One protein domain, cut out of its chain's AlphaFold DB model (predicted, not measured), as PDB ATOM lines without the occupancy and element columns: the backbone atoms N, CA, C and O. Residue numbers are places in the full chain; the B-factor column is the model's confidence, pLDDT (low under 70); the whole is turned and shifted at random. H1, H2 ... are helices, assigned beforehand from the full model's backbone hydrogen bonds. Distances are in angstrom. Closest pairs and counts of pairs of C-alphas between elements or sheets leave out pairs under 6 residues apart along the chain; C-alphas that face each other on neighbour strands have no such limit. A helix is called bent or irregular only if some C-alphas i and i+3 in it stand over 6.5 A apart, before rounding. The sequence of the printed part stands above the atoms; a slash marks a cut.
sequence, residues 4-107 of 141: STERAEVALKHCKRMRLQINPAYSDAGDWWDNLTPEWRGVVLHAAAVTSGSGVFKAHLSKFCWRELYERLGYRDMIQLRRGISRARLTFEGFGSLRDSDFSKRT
ATOM      1  N   SER A   4     155.226 181.878 128.674       71.69
ATOM      2  CA  SER A   4     156.213 181.092 129.422       71.69
ATOM      3  C   SER A   4     156.628 181.911 130.644       71.69
ATOM      4  O   SER A   4     156.990 183.082 130.506       71.69
ATOM      5  N   THR A   5     156.522 181.318 131.830       73.88
ATOM      6  CA  THR A   5     156.820 181.958 133.119       73.88
ATOM      7  C   THR A   5     158.197 182.626 133.118       73.88
ATOM      8  O   THR A   5     158.345 183.726 133.643       73.88
ATOM      9  N   GLU A   6     159.165 182.053 132.403       74.44
ATOM     10  CA  GLU A   6     160.499 182.634 132.213       74.44
ATOM     11  C   GLU A   6     160.477 183.967 131.453       74.44
ATOM     12  O   GLU A   6     161.160 184.917 131.834       74.44
ATOM     13  N   ARG A   7     159.666 184.086 130.394       76.94
ATOM     14  CA  ARG A   7     159.550 185.340 129.627       76.94
ATOM     15  C   ARG A   7     158.908 186.444 130.461       76.94
ATOM     16  O   ARG A   7     159.318 187.599 130.353       76.94
ATOM     17  N   ALA A   8     157.943 186.088 131.308       77.44
ATOM     18  CA  ALA A   8     157.330 187.026 132.241       77.44
ATOM     19  C   ALA A   8     158.354 187.533 133.270       77.44
ATOM     20  O   ALA A   8     158.457 188.739 133.481       77.44
ATOM     21  N   GLU A   9     159.169 186.649 133.851       80.75
ATOM     22  CA  GLU A   9     160.209 187.043 134.808       80.75
ATOM     23  C   GLU A   9     161.294 187.934 134.193       80.75
ATOM     24  O   GLU A   9     161.728 188.904 134.822       80.75
ATOM     25  N   VAL A  10     161.729 187.631 132.967       83.25
ATOM     26  CA  VAL A  10     162.722 188.441 132.245       83.25
ATOM     27  C   VAL A  10     162.177 189.842 131.970       83.25
ATOM     28  O   VAL A  10     162.863 190.827 132.259       83.25
ATOM     29  N   ALA A  11     160.933 189.948 131.495       82.94
ATOM     30  CA  ALA A  11     160.274 191.236 131.291       82.94
ATOM     31  C   ALA A  11     160.164 192.029 132.606       82.94
ATOM     32  O   ALA A  11     160.478 193.217 132.654       82.94
ATOM     33  N   LEU A  12     159.813 191.361 133.707       82.06
ATOM     34  CA  LEU A  12     159.659 191.992 135.020       82.06
ATOM     35  C   LEU A  12     160.999 192.502 135.577       82.06
ATOM     36  O   LEU A  12     161.065 193.605 136.127       82.06
ATOM     37  N   LYS A  13     162.090 191.748 135.388       83.75
ATOM     38  CA  LYS A  13     163.457 192.191 135.723       83.75
ATOM     39  C   LYS A  13     163.883 193.403 134.890       83.75
ATOM     40  O   LYS A  13     164.504 194.317 135.434       83.75
ATOM     41  N   HIS A  14     163.541 193.428 133.602       83.81
ATOM     42  CA  HIS A  14     163.841 194.556 132.722       83.81
ATOM     43  C   HIS A  14     163.100 195.829 133.160       83.81
ATOM     44  O   HIS A  14     163.736 196.863 133.366       83.81
ATOM     45  N   CYS A  15     161.795 195.733 133.442       82.44
ATOM     46  CA  CYS A  15     161.000 196.849 133.965       82.44
ATOM     47  C   CYS A  15     161.540 197.381 135.301       82.44
ATOM     48  O   CYS A  15     161.632 198.594 135.487       82.44
ATOM     49  N   LYS A  16     161.954 196.494 136.218       80.19
ATOM     50  CA  LYS A  16     162.597 196.897 137.483       80.19
ATOM     51  C   LYS A  16     163.881 197.690 137.242       80.19
ATOM     52  O   LYS A  16     164.105 198.704 137.896       80.19
ATOM     53  N   ARG A  17     164.708 197.257 136.286       79.75
ATOM     54  CA  ARG A  17     165.954 197.948 135.933       79.75
ATOM     55  C   ARG A  17     165.687 199.329 135.330       79.75
ATOM     56  O   ARG A  17     166.322 200.287 135.754       79.75
ATOM     57  N   MET A  18     164.722 199.444 134.416       81.75
ATOM     58  CA  MET A  18     164.312 200.739 133.855       81.75
ATOM     59  C   MET A  18     163.766 201.682 134.930       81.75
ATOM     60  O   MET A  18     164.106 202.861 134.959       81.75
ATOM     61  N   ARG A  19     162.955 201.170 135.862       75.94
ATOM     62  CA  ARG A  19     162.385 201.980 136.945       75.94
ATOM     63  C   ARG A  19     163.466 202.594 137.840       75.94
ATOM     64  O   ARG A  19     163.341 203.759 138.196       75.94
ATOM     65  N   LEU A  20     164.544 201.860 138.123       74.88
ATOM     66  CA  LEU A  20     165.694 202.378 138.876       74.88
ATOM     67  C   LEU A  20     166.499 203.441 138.109       74.88
ATOM     68  O   LEU A  20     167.112 204.294 138.740       74.88
ATOM     69  N   GLN A  21     166.500 203.411 136.772       79.75
ATOM     70  CA  GLN A  21     167.130 204.460 135.955       79.75
ATOM     71  C   GLN A  21     166.325 205.766 135.980       79.75
ATOM     72  O   GLN A  21     166.912 206.841 135.947       79.75
ATOM     73  N   ILE A  22     164.994 205.669 136.052       80.56
ATOM     74  CA  ILE A  22     164.083 206.824 136.061       80.56
ATOM     75  C   ILE A  22     163.955 207.421 137.469       80.56
ATOM     76  O   ILE A  22     163.964 208.637 137.628       80.56
ATOM     77  N   ASN A  23     163.842 206.574 138.496       78.94
ATOM     78  CA  ASN A  23     163.783 206.991 139.893       78.94
ATOM     79  C   ASN A  23     164.753 206.149 140.742       78.94
ATOM     80  O   ASN A  23     164.366 205.092 141.254       78.94
ATOM     81  N   PRO A  24     165.996 206.620 140.940       76.25
ATOM     82  CA  PRO A  24     166.991 205.920 141.753       76.25
ATOM     83  C   PRO A  24     166.593 205.772 143.228       76.25
ATOM     84  O   PRO A  24     167.099 204.884 143.910       76.25
ATOM     85  N   ALA A  25     165.691 206.625 143.726       77.31
ATOM     86  CA  ALA A  25     165.197 206.583 145.101       77.31
ATOM     87  C   ALA A  25     164.047 205.577 145.303       77.31
ATOM     88  O   ALA A  25     163.582 205.392 146.428       77.31
ATOM     89  N   TYR A  26     163.582 204.924 144.234       77.38
ATOM     90  CA  TYR A  26     162.512 203.937 144.300       77.38
ATOM     91  C   TYR A  26     162.885 202.748 145.197       77.38
ATOM     92  O   TYR A  26     163.966 202.163 145.079       77.38
ATOM     93  N   SER A  27     161.958 202.342 146.066       80.44
ATOM     94  CA  SER A  27     162.145 201.202 146.956       80.44
ATOM     95  C   SER A  27     160.859 200.397 147.080       80.44
ATOM     96  O   SER A  27     159.944 200.810 147.777       80.44
ATOM     97  N   ASP A  28     160.834 199.187 146.504       78.19
ATOM     98  CA  ASP A  28     159.722 198.236 146.694       78.19
ATOM     99  C   ASP A  28     159.446 197.969 148.189       78.19
ATOM    100  O   ASP A  28     158.312 197.730 148.592       78.19
ATOM    101  N   ALA A  29     160.496 197.980 149.021       79.56
ATOM    102  CA  ALA A  29     160.368 197.800 150.465       79.56
ATOM    103  C   ALA A  29     159.754 199.030 151.146       79.56
ATOM    104  O   ALA A  29     158.960 198.867 152.069       79.56
ATOM    105  N   GLY A  30     160.104 200.230 150.673       85.56
ATOM    106  CA  GLY A  30     159.533 201.481 151.158       85.56
ATOM    107  C   GLY A  30     158.069 201.630 150.782       85.56
ATOM    108  O   GLY A  30     157.249 201.809 151.672       85.56
ATOM    109  N   ASP A  31     157.727 201.419 149.512       85.38
ATOM    110  CA  ASP A  31     156.339 201.460 149.045       85.38
ATOM    111  C   ASP A  31     155.480 200.433 149.790       85.38
ATOM    112  O   ASP A  31     154.366 200.726 150.221       85.38
ATOM    113  N   TRP A  32     155.992 199.215 149.986       86.00
ATOM    114  CA  TRP A  32     155.277 198.202 150.757       86.00
ATOM    115  C   TRP A  32     155.071 198.633 152.212       86.00
ATOM    116  O   TRP A  32     153.957 198.525 152.711       86.00
ATOM    117  N   TRP A  33     156.110 199.147 152.878       88.81
ATOM    118  CA  TRP A  33     156.032 199.609 154.266       88.81
ATOM    119  C   TRP A  33     155.066 200.785 154.440       88.81
ATOM    120  O   TRP A  33     154.244 200.792 155.360       88.81
ATOM    121  N   ASP A  34     155.148 201.768 153.547       90.06
ATOM    122  CA  ASP A  34     154.357 202.991 153.620       90.06
ATOM    123  C   ASP A  34     152.868 202.725 153.359       90.06
ATOM    124  O   ASP A  34     152.022 203.385 153.960       90.06
ATOM    125  N   ASN A  35     152.536 201.684 152.591       89.88
ATOM    126  CA  ASN A  35     151.155 201.237 152.381       89.88
ATOM    127  C   ASN A  35     150.541 200.472 153.571       89.88
ATOM    128  O   ASN A  35     149.333 200.237 153.586       89.88
ATOM    129  N   LEU A  36     151.333 200.058 154.567       87.69
ATOM    130  CA  LEU A  36     150.804 199.390 155.759       87.69
ATOM    131  C   LEU A  36     150.187 200.399 156.731       87.69
ATOM    132  O   LEU A  36     150.726 201.488 156.937       87.69
ATOM    133  N   THR A  37     149.113 199.995 157.417       90.00
ATOM    134  CA  THR A  37     148.616 200.745 158.575       90.00
ATOM    135  C   THR A  37     149.605 200.629 159.747       90.00
ATOM    136  O   THR A  37     150.392 199.673 159.798       90.00
ATOM    137  N   PRO A  38     149.592 201.559 160.719       90.62
ATOM    138  CA  PRO A  38     150.484 201.492 161.878       90.62
ATOM    139  C   PRO A  38     150.401 200.166 162.650       90.62
ATOM    140  O   PRO A  38     151.420 199.650 163.108       90.62
ATOM    141  N   GLU A  39     149.218 199.558 162.746       88.88
ATOM    142  CA  GLU A  39     149.011 198.273 163.421       88.88
ATOM    143  C   GLU A  39     149.804 197.166 162.716       88.88
ATOM    144  O   GLU A  39     150.571 196.436 163.350       88.88
ATOM    145  N   TRP A  40     149.702 197.100 161.386       87.69
ATOM    146  CA  TRP A  40     150.446 196.139 160.575       87.69
ATOM    147  C   TRP A  40     151.948 196.398 160.592       87.69
ATOM    148  O   TRP A  40     152.725 195.448 160.694       87.69
ATOM    149  N   ARG A  41     152.382 197.661 160.589       91.25
ATOM    150  CA  ARG A  41     153.798 198.006 160.792       91.25
ATOM    151  C   ARG A  41     154.302 197.500 162.143       91.25
ATOM    152  O   ARG A  41     155.403 196.961 162.215       91.25
ATOM    153  N   GLY A  42     153.498 197.605 163.202       90.62
ATOM    154  CA  GLY A  42     153.807 197.044 164.521       90.62
ATOM    155  C   GLY A  42     154.000 195.526 164.492       90.62
ATOM    156  O   GLY A  42     154.994 195.015 165.015       90.62
ATOM    157  N   VAL A  43     153.099 194.807 163.817       87.56
ATOM    158  CA  VAL A  43     153.196 193.351 163.623       87.56
ATOM    159  C   VAL A  43     154.465 192.980 162.848       87.56
ATOM    160  O   VAL A  43     155.200 192.074 163.243       87.56
ATOM    161  N   VAL A  44     154.774 193.719 161.781       88.38
ATOM    162  CA  VAL A  44     155.983 193.518 160.973       88.38
ATOM    163  C   VAL A  44     157.251 193.788 161.780       88.38
ATOM    164  O   VAL A  44     158.189 193.002 161.688       88.38
ATOM    165  N   LEU A  45     157.289 194.840 162.604       90.69
ATOM    166  CA  LEU A  45     158.423 195.130 163.493       90.69
ATOM    167  C   LEU A  45     158.653 193.996 164.485       90.69
ATOM    168  O   LEU A  45     159.791 193.582 164.689       90.69
ATOM    169  N   HIS A  46     157.582 193.468 165.074       87.75
ATOM    170  CA  HIS A  46     157.683 192.346 165.997       87.75
ATOM    171  C   HIS A  46     158.207 191.083 165.297       87.75
ATOM    172  O   HIS A  46     159.159 190.460 165.763       87.75
ATOM    173  N   ALA A  47     157.653 190.739 164.133       85.12
ATOM    174  CA  ALA A  47     158.125 189.603 163.342       85.12
ATOM    175  C   ALA A  47     159.583 189.784 162.880       85.12
ATOM    176  O   ALA A  47     160.386 188.847 162.925       85.12
ATOM    177  N   ALA A  48     159.958 190.999 162.475       85.25
ATOM    178  CA  ALA A  48     161.319 191.329 162.081       85.25
ATOM    179  C   ALA A  48     162.300 191.143 163.245       85.25
ATOM    180  O   ALA A  48     163.328 190.502 163.054       85.25
ATOM    181  N   ALA A  49     161.946 191.617 164.442       85.44
ATOM    182  CA  ALA A  49     162.703 191.431 165.681       85.44
ATOM    183  C   ALA A  49     162.933 189.948 166.029       85.44
ATOM    184  O   ALA A  49     164.055 189.531 166.323       85.44
ATOM    185  N   VAL A  50     161.873 189.134 165.960       81.19
ATOM    186  CA  VAL A  50     161.945 187.690 166.248       81.19
ATOM    187  C   VAL A  50     162.842 186.972 165.235       81.19
ATOM    188  O   VAL A  50     163.650 186.124 165.604       81.19
ATOM    189  N   THR A  51     162.734 187.323 163.953       75.06
ATOM    190  CA  THR A  51     163.476 186.644 162.877       75.06
ATOM    191  C   THR A  51     164.922 187.116 162.720       75.06
ATOM    192  O   THR A  51     165.739 186.364 162.181       75.06
ATOM    193  N   SER A  52     165.264 188.335 163.140       70.81
ATOM    194  CA  SER A  52     166.631 188.874 163.089       70.81
ATOM    195  C   SER A  52     167.487 188.457 164.286       70.81
ATOM    196  O   SER A  52     168.709 188.584 164.212       70.81
ATOM    197  N   GLY A  53     166.869 187.987 165.376       67.56
ATOM    198  CA  GLY A  53     167.551 187.689 166.637       67.56
ATOM    199  C   GLY A  53     168.123 188.933 167.327       67.56
ATOM    200  O   GLY A  53     168.948 188.804 168.225       67.56
ATOM    201  N   SER A  54     167.719 190.135 166.899       63.41
ATOM    202  CA  SER A  54     168.317 191.404 167.332       63.41
ATOM    203  C   SER A  54     167.635 192.060 168.533       63.41
ATOM    204  O   SER A  54     167.974 193.184 168.890       63.41
ATOM    205  N   GLY A  55     166.683 191.372 169.163       71.69
ATOM    206  CA  GLY A  55     165.848 191.939 170.222       71.69
ATOM    207  C   GLY A  55     164.632 192.686 169.670       71.69
ATOM    208  O   GLY A  55     164.289 192.550 168.501       71.69
ATOM    209  N   VAL A  56     163.940 193.440 170.527       83.19
ATOM    210  CA  VAL A  56     162.636 194.054 170.224       83.19
ATOM    211  C   VAL A  56     162.807 195.439 169.589       83.19
ATOM    212  O   VAL A  56     163.370 196.342 170.204       83.19
ATOM    213  N   PHE A  57     162.264 195.641 168.384       88.50
ATOM    214  CA  PHE A  57     162.117 196.983 167.810       88.50
ATOM    215  C   PHE A  57     161.115 197.807 168.629       88.50
ATOM    216  O   PHE A  57     160.063 197.310 169.034       88.50
ATOM    217  N   LYS A  58     161.411 199.092 168.856       89.06
ATOM    218  CA  LYS A  58     160.522 199.973 169.628       89.06
ATOM    219  C   LYS A  58     159.172 200.130 168.913       89.06
ATOM    220  O   LYS A  58     159.130 200.531 167.755       89.06
ATOM    221  N   ALA A  59     158.068 199.915 169.630       86.81
ATOM    222  CA  ALA A  59     156.718 199.917 169.054       86.81
ATOM    223  C   ALA A  59     156.332 201.236 168.355       86.81
ATOM    224  O   ALA A  59     155.625 201.218 167.351       86.81
ATOM    225  N   HIS A  60     156.828 202.380 168.838       91.06
ATOM    226  CA  HIS A  60     156.535 203.689 168.244       91.06
ATOM    227  C   HIS A  60     157.084 203.861 166.814       91.06
ATOM    228  O   HIS A  60     156.613 204.744 166.103       91.06
ATOM    229  N   LEU A  61     158.011 202.999 166.368       91.81
ATOM    230  CA  LEU A  61     158.519 202.997 164.991       91.81
ATOM    231  C   LEU A  61     157.425 202.702 163.954       91.81
ATOM    232  O   LEU A  61     157.555 203.089 162.800       91.81
ATOM    233  N   SER A  62     156.322 202.074 164.373       93.06
ATOM    234  CA  SER A  62     155.138 201.840 163.537       93.06
ATOM    235  C   SER A  62     154.492 203.119 162.995       93.06
ATOM    236  O   SER A  62     153.815 203.080 161.970       93.06
ATOM    237  N   LYS A  63     154.704 204.259 163.659       93.62
ATOM    238  CA  LYS A  63     154.112 205.547 163.280       93.62
ATOM    239  C   LYS A  63     154.873 206.256 162.161       93.62
ATOM    240  O   LYS A  63     154.364 207.236 161.634       93.62
ATOM    241  N   PHE A  64     156.064 205.777 161.814       93.75
ATOM    242  CA  PHE A  64     156.956 206.449 160.876       93.75
ATOM    243  C   PHE A  64     156.928 205.808 159.489       93.75
ATOM    244  O   PHE A  64     156.739 204.592 159.346       93.75
ATOM    245  N   CYS A  65     157.130 206.637 158.468       91.88
ATOM    246  CA  CYS A  65     157.310 206.182 157.093       91.88
ATOM    247  C   CYS A  65     158.717 205.606 156.869       91.88
ATOM    248  O   CYS A  65     159.618 205.738 157.705       91.88
ATOM    249  N   TRP A  66     158.928 204.959 155.726       91.38
ATOM    250  CA  TRP A  66     160.174 204.263 155.406       91.38
ATOM    251  C   TRP A  66     161.402 205.170 155.478       91.38
ATOM    252  O   TRP A  66     162.448 204.782 156.002       91.38
ATOM    253  N   ARG A  67     161.267 206.406 154.989       90.44
ATOM    254  CA  ARG A  67     162.326 207.418 155.048       90.44
ATOM    255  C   ARG A  67     162.669 207.790 156.491       90.44
ATOM    256  O   ARG A  67     163.839 207.795 156.862       90.44
ATOM    257  N   GLU A  68     161.660 208.061 157.308       92.56
ATOM    258  CA  GLU A  68     161.830 208.460 158.709       92.56
ATOM    259  C   GLU A  68     162.489 207.368 159.563       92.56
ATOM    260  O   GLU A  68     163.154 207.682 160.556       92.56
ATOM    261  N   LEU A  69     162.338 206.093 159.184       91.81
ATOM    262  CA  LEU A  69     163.053 204.982 159.815       91.81
ATOM    263  C   LEU A  69     164.562 205.060 159.579       91.81
ATOM    264  O   LEU A  69     165.315 204.815 160.515       91.81
ATOM    265  N   TYR A  70     165.010 205.432 158.377       89.88
ATOM    266  CA  TYR A  70     166.438 205.615 158.085       89.88
ATOM    267  C   TYR A  70     167.060 206.781 158.865       89.88
ATOM    268  O   TYR A  70     168.257 206.758 159.135       89.88
ATOM    269  N   GLU A  71     166.260 207.776 159.242       92.44
ATOM    270  CA  GLU A  71     166.705 208.908 160.062       92.44
ATOM    271  C   GLU A  71     166.795 208.545 161.556       92.44
ATOM    272  O   GLU A  71     167.555 209.158 162.302       92.44
ATOM    273  N   ARG A  72     166.025 207.546 162.011       91.62
ATOM    274  CA  ARG A  72     165.897 207.171 163.434       91.62
ATOM    275  C   ARG A  72     166.651 205.902 163.818       91.62
ATOM    276  O   ARG A  72     166.989 205.730 164.988       91.62
ATOM    277  N   LEU A  73     166.860 204.993 162.871       89.44
ATOM    278  CA  LEU A  73     167.543 203.721 163.085       89.44
ATOM    279  C   LEU A  73     168.986 203.792 162.600       89.44
ATOM    280  O   LEU A  73     169.284 204.334 161.537       89.44
ATOM    281  N   GLY A  74     169.888 203.160 163.351       89.25
ATOM    282  CA  GLY A  74     171.258 202.964 162.897       89.25
ATOM    283  C   GLY A  74     171.325 202.014 161.698       89.25
ATOM    284  O   GLY A  74     170.448 201.178 161.475       89.25
ATOM    285  N   TYR A  75     172.426 202.076 160.946       86.75
ATOM    286  CA  TYR A  75     172.653 201.230 159.766       86.75
ATOM    287  C   TYR A  75     172.443 199.727 160.037       86.75
ATOM    288  O   TYR A  75     171.844 199.017 159.224       86.75
ATOM    289  N   ARG A  76     172.912 199.238 161.195       86.12
ATOM    290  CA  ARG A  76     172.775 197.828 161.602       86.12
ATOM    291  C   ARG A  76     171.317 197.446 161.862       86.12
ATOM    292  O   ARG A  76     170.863 196.435 161.326       86.12
ATOM    293  N   ASP A  77     170.588 198.282 162.593       87.38
ATOM    294  CA  ASP A  77     169.172 198.065 162.902       87.38
ATOM    295  C   ASP A  77     168.332 198.098 161.625       87.38
ATOM    296  O   ASP A  77     167.457 197.258 161.431       87.38
ATOM    297  N   MET A  78     168.664 198.988 160.684       90.00
ATOM    298  CA  MET A  78     167.976 199.058 159.397       90.00
ATOM    299  C   MET A  78     168.275 197.850 158.493       90.00
ATOM    300  O   MET A  78     167.422 197.412 157.719       90.00
ATOM    301  N   ILE A  79     169.471 197.252 158.573       87.50
ATOM    302  CA  ILE A  79     169.754 195.963 157.912       87.50
ATOM    303  C   ILE A  79     168.906 194.848 158.523       87.50
ATOM    304  O   ILE A  79     168.334 194.043 157.786       87.50
ATOM    305  N   GLN A  80     168.845 194.777 159.851       85.62
ATOM    306  CA  GLN A  80     168.073 193.755 160.553       85.62
ATOM    307  C   GLN A  80     166.583 193.896 160.260       85.62
ATOM    308  O   GLN A  80     165.943 192.897 159.939       85.62
ATOM    309  N   LEU A  81     166.066 195.126 160.251       87.88
ATOM    310  CA  LEU A  81     164.686 195.419 159.894       87.88
ATOM    311  C   LEU A  81     164.384 194.983 158.459       87.88
ATOM    312  O   LEU A  81     163.438 194.237 158.244       87.88
ATOM    313  N   ARG A  82     165.222 195.346 157.478       87.44
ATOM    314  CA  ARG A  82     165.044 194.910 156.080       87.44
ATOM    315  C   ARG A  82     165.059 193.390 155.932       87.44
ATOM    316  O   ARG A  82     164.212 192.833 155.241       87.44
ATOM    317  N   ARG A  83     165.998 192.703 156.592       83.19
ATOM    318  CA  ARG A  83     166.064 191.230 156.583       83.19
ATOM    319  C   ARG A  83     164.828 190.609 157.227       83.19
ATOM    320  O   ARG A  83     164.293 189.639 156.694       83.19
ATOM    321  N   GLY A  84     164.388 191.172 158.346       81.19
ATOM    322  CA  GLY A  84     163.199 190.743 159.062       81.19
ATOM    323  C   GLY A  84     161.929 190.947 158.242       81.19
ATOM    324  O   GLY A  84     161.146 190.017 158.113       81.19
ATOM    325  N   ILE A  85     161.780 192.100 157.586       80.19
ATOM    326  CA  ILE A  85     160.681 192.401 156.660       80.19
ATOM    327  C   ILE A  85     160.651 191.413 155.500       80.19
ATOM    328  O   ILE A  85     159.604 190.837 155.231       80.19
ATOM    329  N   SER A  86     161.784 191.162 154.835       80.81
ATOM    330  CA  SER A  86     161.826 190.207 153.721       80.81
ATOM    331  C   SER A  86     161.368 188.807 154.136       80.81
ATOM    332  O   SER A  86     160.674 188.140 153.375       80.81
ATOM    333  N   ARG A  87     161.720 188.365 155.351       77.00
ATOM    334  CA  ARG A  87     161.271 187.075 155.899       77.00
ATOM    335  C   ARG A  87     159.801 187.106 156.301       77.00
ATOM    336  O   ARG A  87     159.052 186.209 155.937       77.00
ATOM    337  N   ALA A  88     159.390 188.147 157.016       74.06
ATOM    338  CA  ALA A  88     158.031 188.292 157.502       74.06
ATOM    339  C   ALA A  88     157.038 188.425 156.342       74.06
ATOM    340  O   ALA A  88     155.972 187.831 156.396       74.06
ATOM    341  N   ARG A  89     157.410 189.102 155.248       73.81
ATOM    342  CA  ARG A  89     156.606 189.195 154.023       73.81
ATOM    343  C   ARG A  89     156.268 187.819 153.447       73.81
ATOM    344  O   ARG A  89     155.111 187.599 153.124       73.81
ATOM    345  N   LEU A  90     157.224 186.884 153.395       71.94
ATOM    346  CA  LEU A  90     156.964 185.501 152.961       71.94
ATOM    347  C   LEU A  90     155.963 184.791 153.886       71.94
ATOM    348  O   LEU A  90     155.130 184.012 153.434       71.94
ATOM    349  N   THR A  91     156.028 185.068 155.191       72.69
ATOM    350  CA  THR A  91     155.084 184.520 156.174       72.69
ATOM    351  C   THR A  91     153.692 185.151 156.049       72.69
ATOM    352  O   THR A  91     152.695 184.435 156.047       72.69
ATOM    353  N   PHE A  92     153.612 186.477 155.900       70.88
ATOM    354  CA  PHE A  92     152.354 187.217 155.764       70.88
ATOM    355  C   PHE A  92     151.652 186.944 154.437       70.88
ATOM    356  O   PHE A  92     150.429 186.860 154.413       70.88
ATOM    357  N   GLU A  93     152.394 186.738 153.351       70.50
ATOM    358  CA  GLU A  93     151.824 186.316 152.070       70.50
ATOM    359  C   GLU A  93     151.111 184.958 152.202       70.50
ATOM    360  O   GLU A  93     150.018 184.781 151.668       70.50
ATOM    361  N   GLY A  94     151.644 184.045 153.025       65.88
ATOM    362  CA  GLY A  94     150.952 182.809 153.408       65.88
ATOM    363  C   GLY A  94     149.668 183.049 154.215       65.88
ATOM    364  O   GLY A  94     148.655 182.387 153.977       65.88
ATOM    365  N   PHE A  95     149.670 184.027 155.128       67.06
ATOM    366  CA  PHE A  95     148.479 184.408 155.900       67.06
ATOM    367  C   PHE A  95     147.398 185.102 155.071       67.06
ATOM    368  O   PHE A  95     146.233 185.011 155.440       67.06
ATOM    369  N   GLY A  96     147.738 185.718 153.936       64.75
ATOM    370  CA  GLY A  96     146.758 186.330 153.030       64.75
ATOM    371  C   GLY A  96     145.720 185.348 152.471       64.75
ATOM    372  O   GLY A  96     144.679 185.771 151.977       64.75
ATOM    373  N   SER A  97     145.975 184.037 152.565       68.00
ATOM    374  CA  SER A  97     145.013 182.987 152.204       68.00
ATOM    375  C   SER A  97     143.994 182.662 153.305       68.00
ATOM    376  O   SER A  97     142.975 182.031 153.018       68.00
ATOM    377  N   LEU A  98     144.256 183.083 154.547       71.94
ATOM    378  CA  LEU A  98     143.396 182.825 155.697       71.94
ATOM    379  C   LEU A  98     142.262 183.848 155.755       71.94
ATOM    380  O   LEU A  98     142.461 185.045 155.560       71.94
ATOM    381  N   ARG A  99     141.060 183.368 156.057       75.75
ATOM    382  CA  ARG A  99     139.847 184.173 156.223       75.75
ATOM    383  C   ARG A  99     139.532 184.334 157.705       75.75
ATOM    384  O   ARG A  99     139.871 183.467 158.504       75.75
ATOM    385  N   ASP A 100     138.756 185.353 158.072       73.00
ATOM    386  CA  ASP A 100     138.268 185.528 159.453       73.00
ATOM    387  C   ASP A 100     137.569 184.269 159.997       73.00
ATOM    388  O   ASP A 100     137.706 183.904 161.166       73.00
ATOM    389  N   SER A 101     136.877 183.531 159.120       76.06
ATOM    390  CA  SER A 101     136.231 182.263 159.462       76.06
ATOM    391  C   SER A 101     137.199 181.180 159.945       76.06
ATOM    392  O   SER A 101     136.775 180.276 160.675       76.06
ATOM    393  N   ASP A 102     138.472 181.258 159.556       79.00
ATOM    394  CA  ASP A 102     139.525 180.323 159.964       79.00
ATOM    395  C   ASP A 102     139.964 180.561 161.417       79.00
ATOM    396  O   ASP A 102     140.444 179.636 162.078       79.00
ATOM    397  N   PHE A 103     139.698 181.754 161.960       81.56
ATOM    398  CA  PHE A 103     139.976 182.136 163.349       81.56
ATOM    399  C   PHE A 103     138.761 181.981 164.283       81.56
ATOM    400  O   PHE A 103     138.814 182.348 165.455       81.56
ATOM    401  N   SER A 104     137.648 181.428 163.790       83.56
ATOM    402  CA  SER A 104     136.436 181.237 164.595       83.56
ATOM    403  C   SER A 104     136.564 180.085 165.603       83.56
ATOM    404  O   SER A 104     137.250 179.096 165.364       83.56
ATOM    405  N   LYS A 105     135.820 180.144 166.720       83.75
ATOM    406  CA  LYS A 105     135.852 179.117 167.787       83.75
ATOM    407  C   LYS A 105     135.607 177.686 167.275       83.75
ATOM    408  O   LYS A 105     136.111 176.735 167.867       83.75
ATOM    409  N   ARG A 106     134.886 177.521 166.158       82.81
ATOM    410  CA  ARG A 106     134.651 176.207 165.531       82.81
ATOM    411  C   ARG A 106     135.951 175.534 165.073       82.81
ATOM    412  O   ARG A 106     136.051 174.317 165.163       82.81
ATOM    413  N   THR A 107     136.952 176.302 164.625       79.75
ATOM    414  CA  THR A 107     138.235 175.758 164.141       79.75
ATOM    415  C   THR A 107     139.146 175.313 165.285       79.75
ATOM    416  O   THR A 107     140.086 174.546 165.068       79.75
TER     417      THR A 107
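Overview. This is residues 4 to 107 of the 141 residues of an uncharacterized protein of Salmonella enterica subsp. enterica serovar Cerro (UniProt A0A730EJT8). A compact body of five helices, H2 to H6, has two arms that stick out from it: residues 17 to 25 and most of H1 before them on one side, and residues 93 to 107 with H7 on the other. In the body the long helices H3 and H6 cross near Ala 48 and Gly 84, short H4 packs on H3, and H5 packs on H2. The printed part has 104 residues with seven named helices, H1 to H7 in chain order, no named strand, and the class all helix. The whole is loose, with a radius of gyration of the C-alphas of 16.5 A and spans of 47 by 39 by 23 A.

Along the chain. H1, residues 5 to 22, begins at C-alpha 5 (156.820, 181.958, 133.119) and is 26.1 A long. H2, residues 28 to 34, measures 10.0 A. H3, residues 38 to 52, is 20.5 A long and begins at C-alpha 38 (150.484, 201.492, 161.878). H4, residues 59 to 63, measures 8.5 A and is neither bent nor irregular, but only just: C-alphas 59 and 62 are 6.1 A apart. H5, residues 66 to 72, measures 10.3 A. H6, residues 75 to 95, is the longest helix at 29.7 A and has a kink of 28 degrees near residue 88. H7, residues 100 to 103, measures 5.4 A and ends at C-alpha 103 (139.976, 182.136, 163.349).

Arrangement. H1 touches no helix. H2 and H5 touch, about perpendicular at 78 degrees, their closest C-alphas being those of Gly 30 and Trp 66, 5.1 A apart. H2 is close to H3 but not clearly touching, with the C-alphas of Trp 33 and Arg 41 closest at 7.1 A. H3 and H4 touch, their closest C-alphas being those of Arg 41 and Ser 62, 4.9 A apart. H6 touches H3 with its residues 80 to 88 alone; the closest C-alphas of the two are those of Ala 48 and Gly 84, 3.6 A apart. Their lines stand at 72 degrees, only just about perpendicular. H5 and H6 are close but not clearly touching, with the C-alphas of Tyr 70 and Met 78 closest at 6.9 A. H7 touches no helix. Each O i to N i+4 pair is within hydrogen-bond range in H1, H2 and H3, against 2 of 3 in H5, 15 of 17 in H6 and 0 of 1 in H4, which has 2 of 2 O i to N i+3 pairs within range; H7 is too short for an O i to N i+4 pair.

Size, cuts and confidence. The two C-alphas farthest apart, those of Gln 21 and Arg 106, are 52.2 A apart. Without the stretches that stand free, the body of 68 residues spans 29 by 26 by 25 A. The printed part has no cut and no long link. The mean pLDDT of the printed part is 82.3, and residues 53 to 54 and 94 to 97 are under 70.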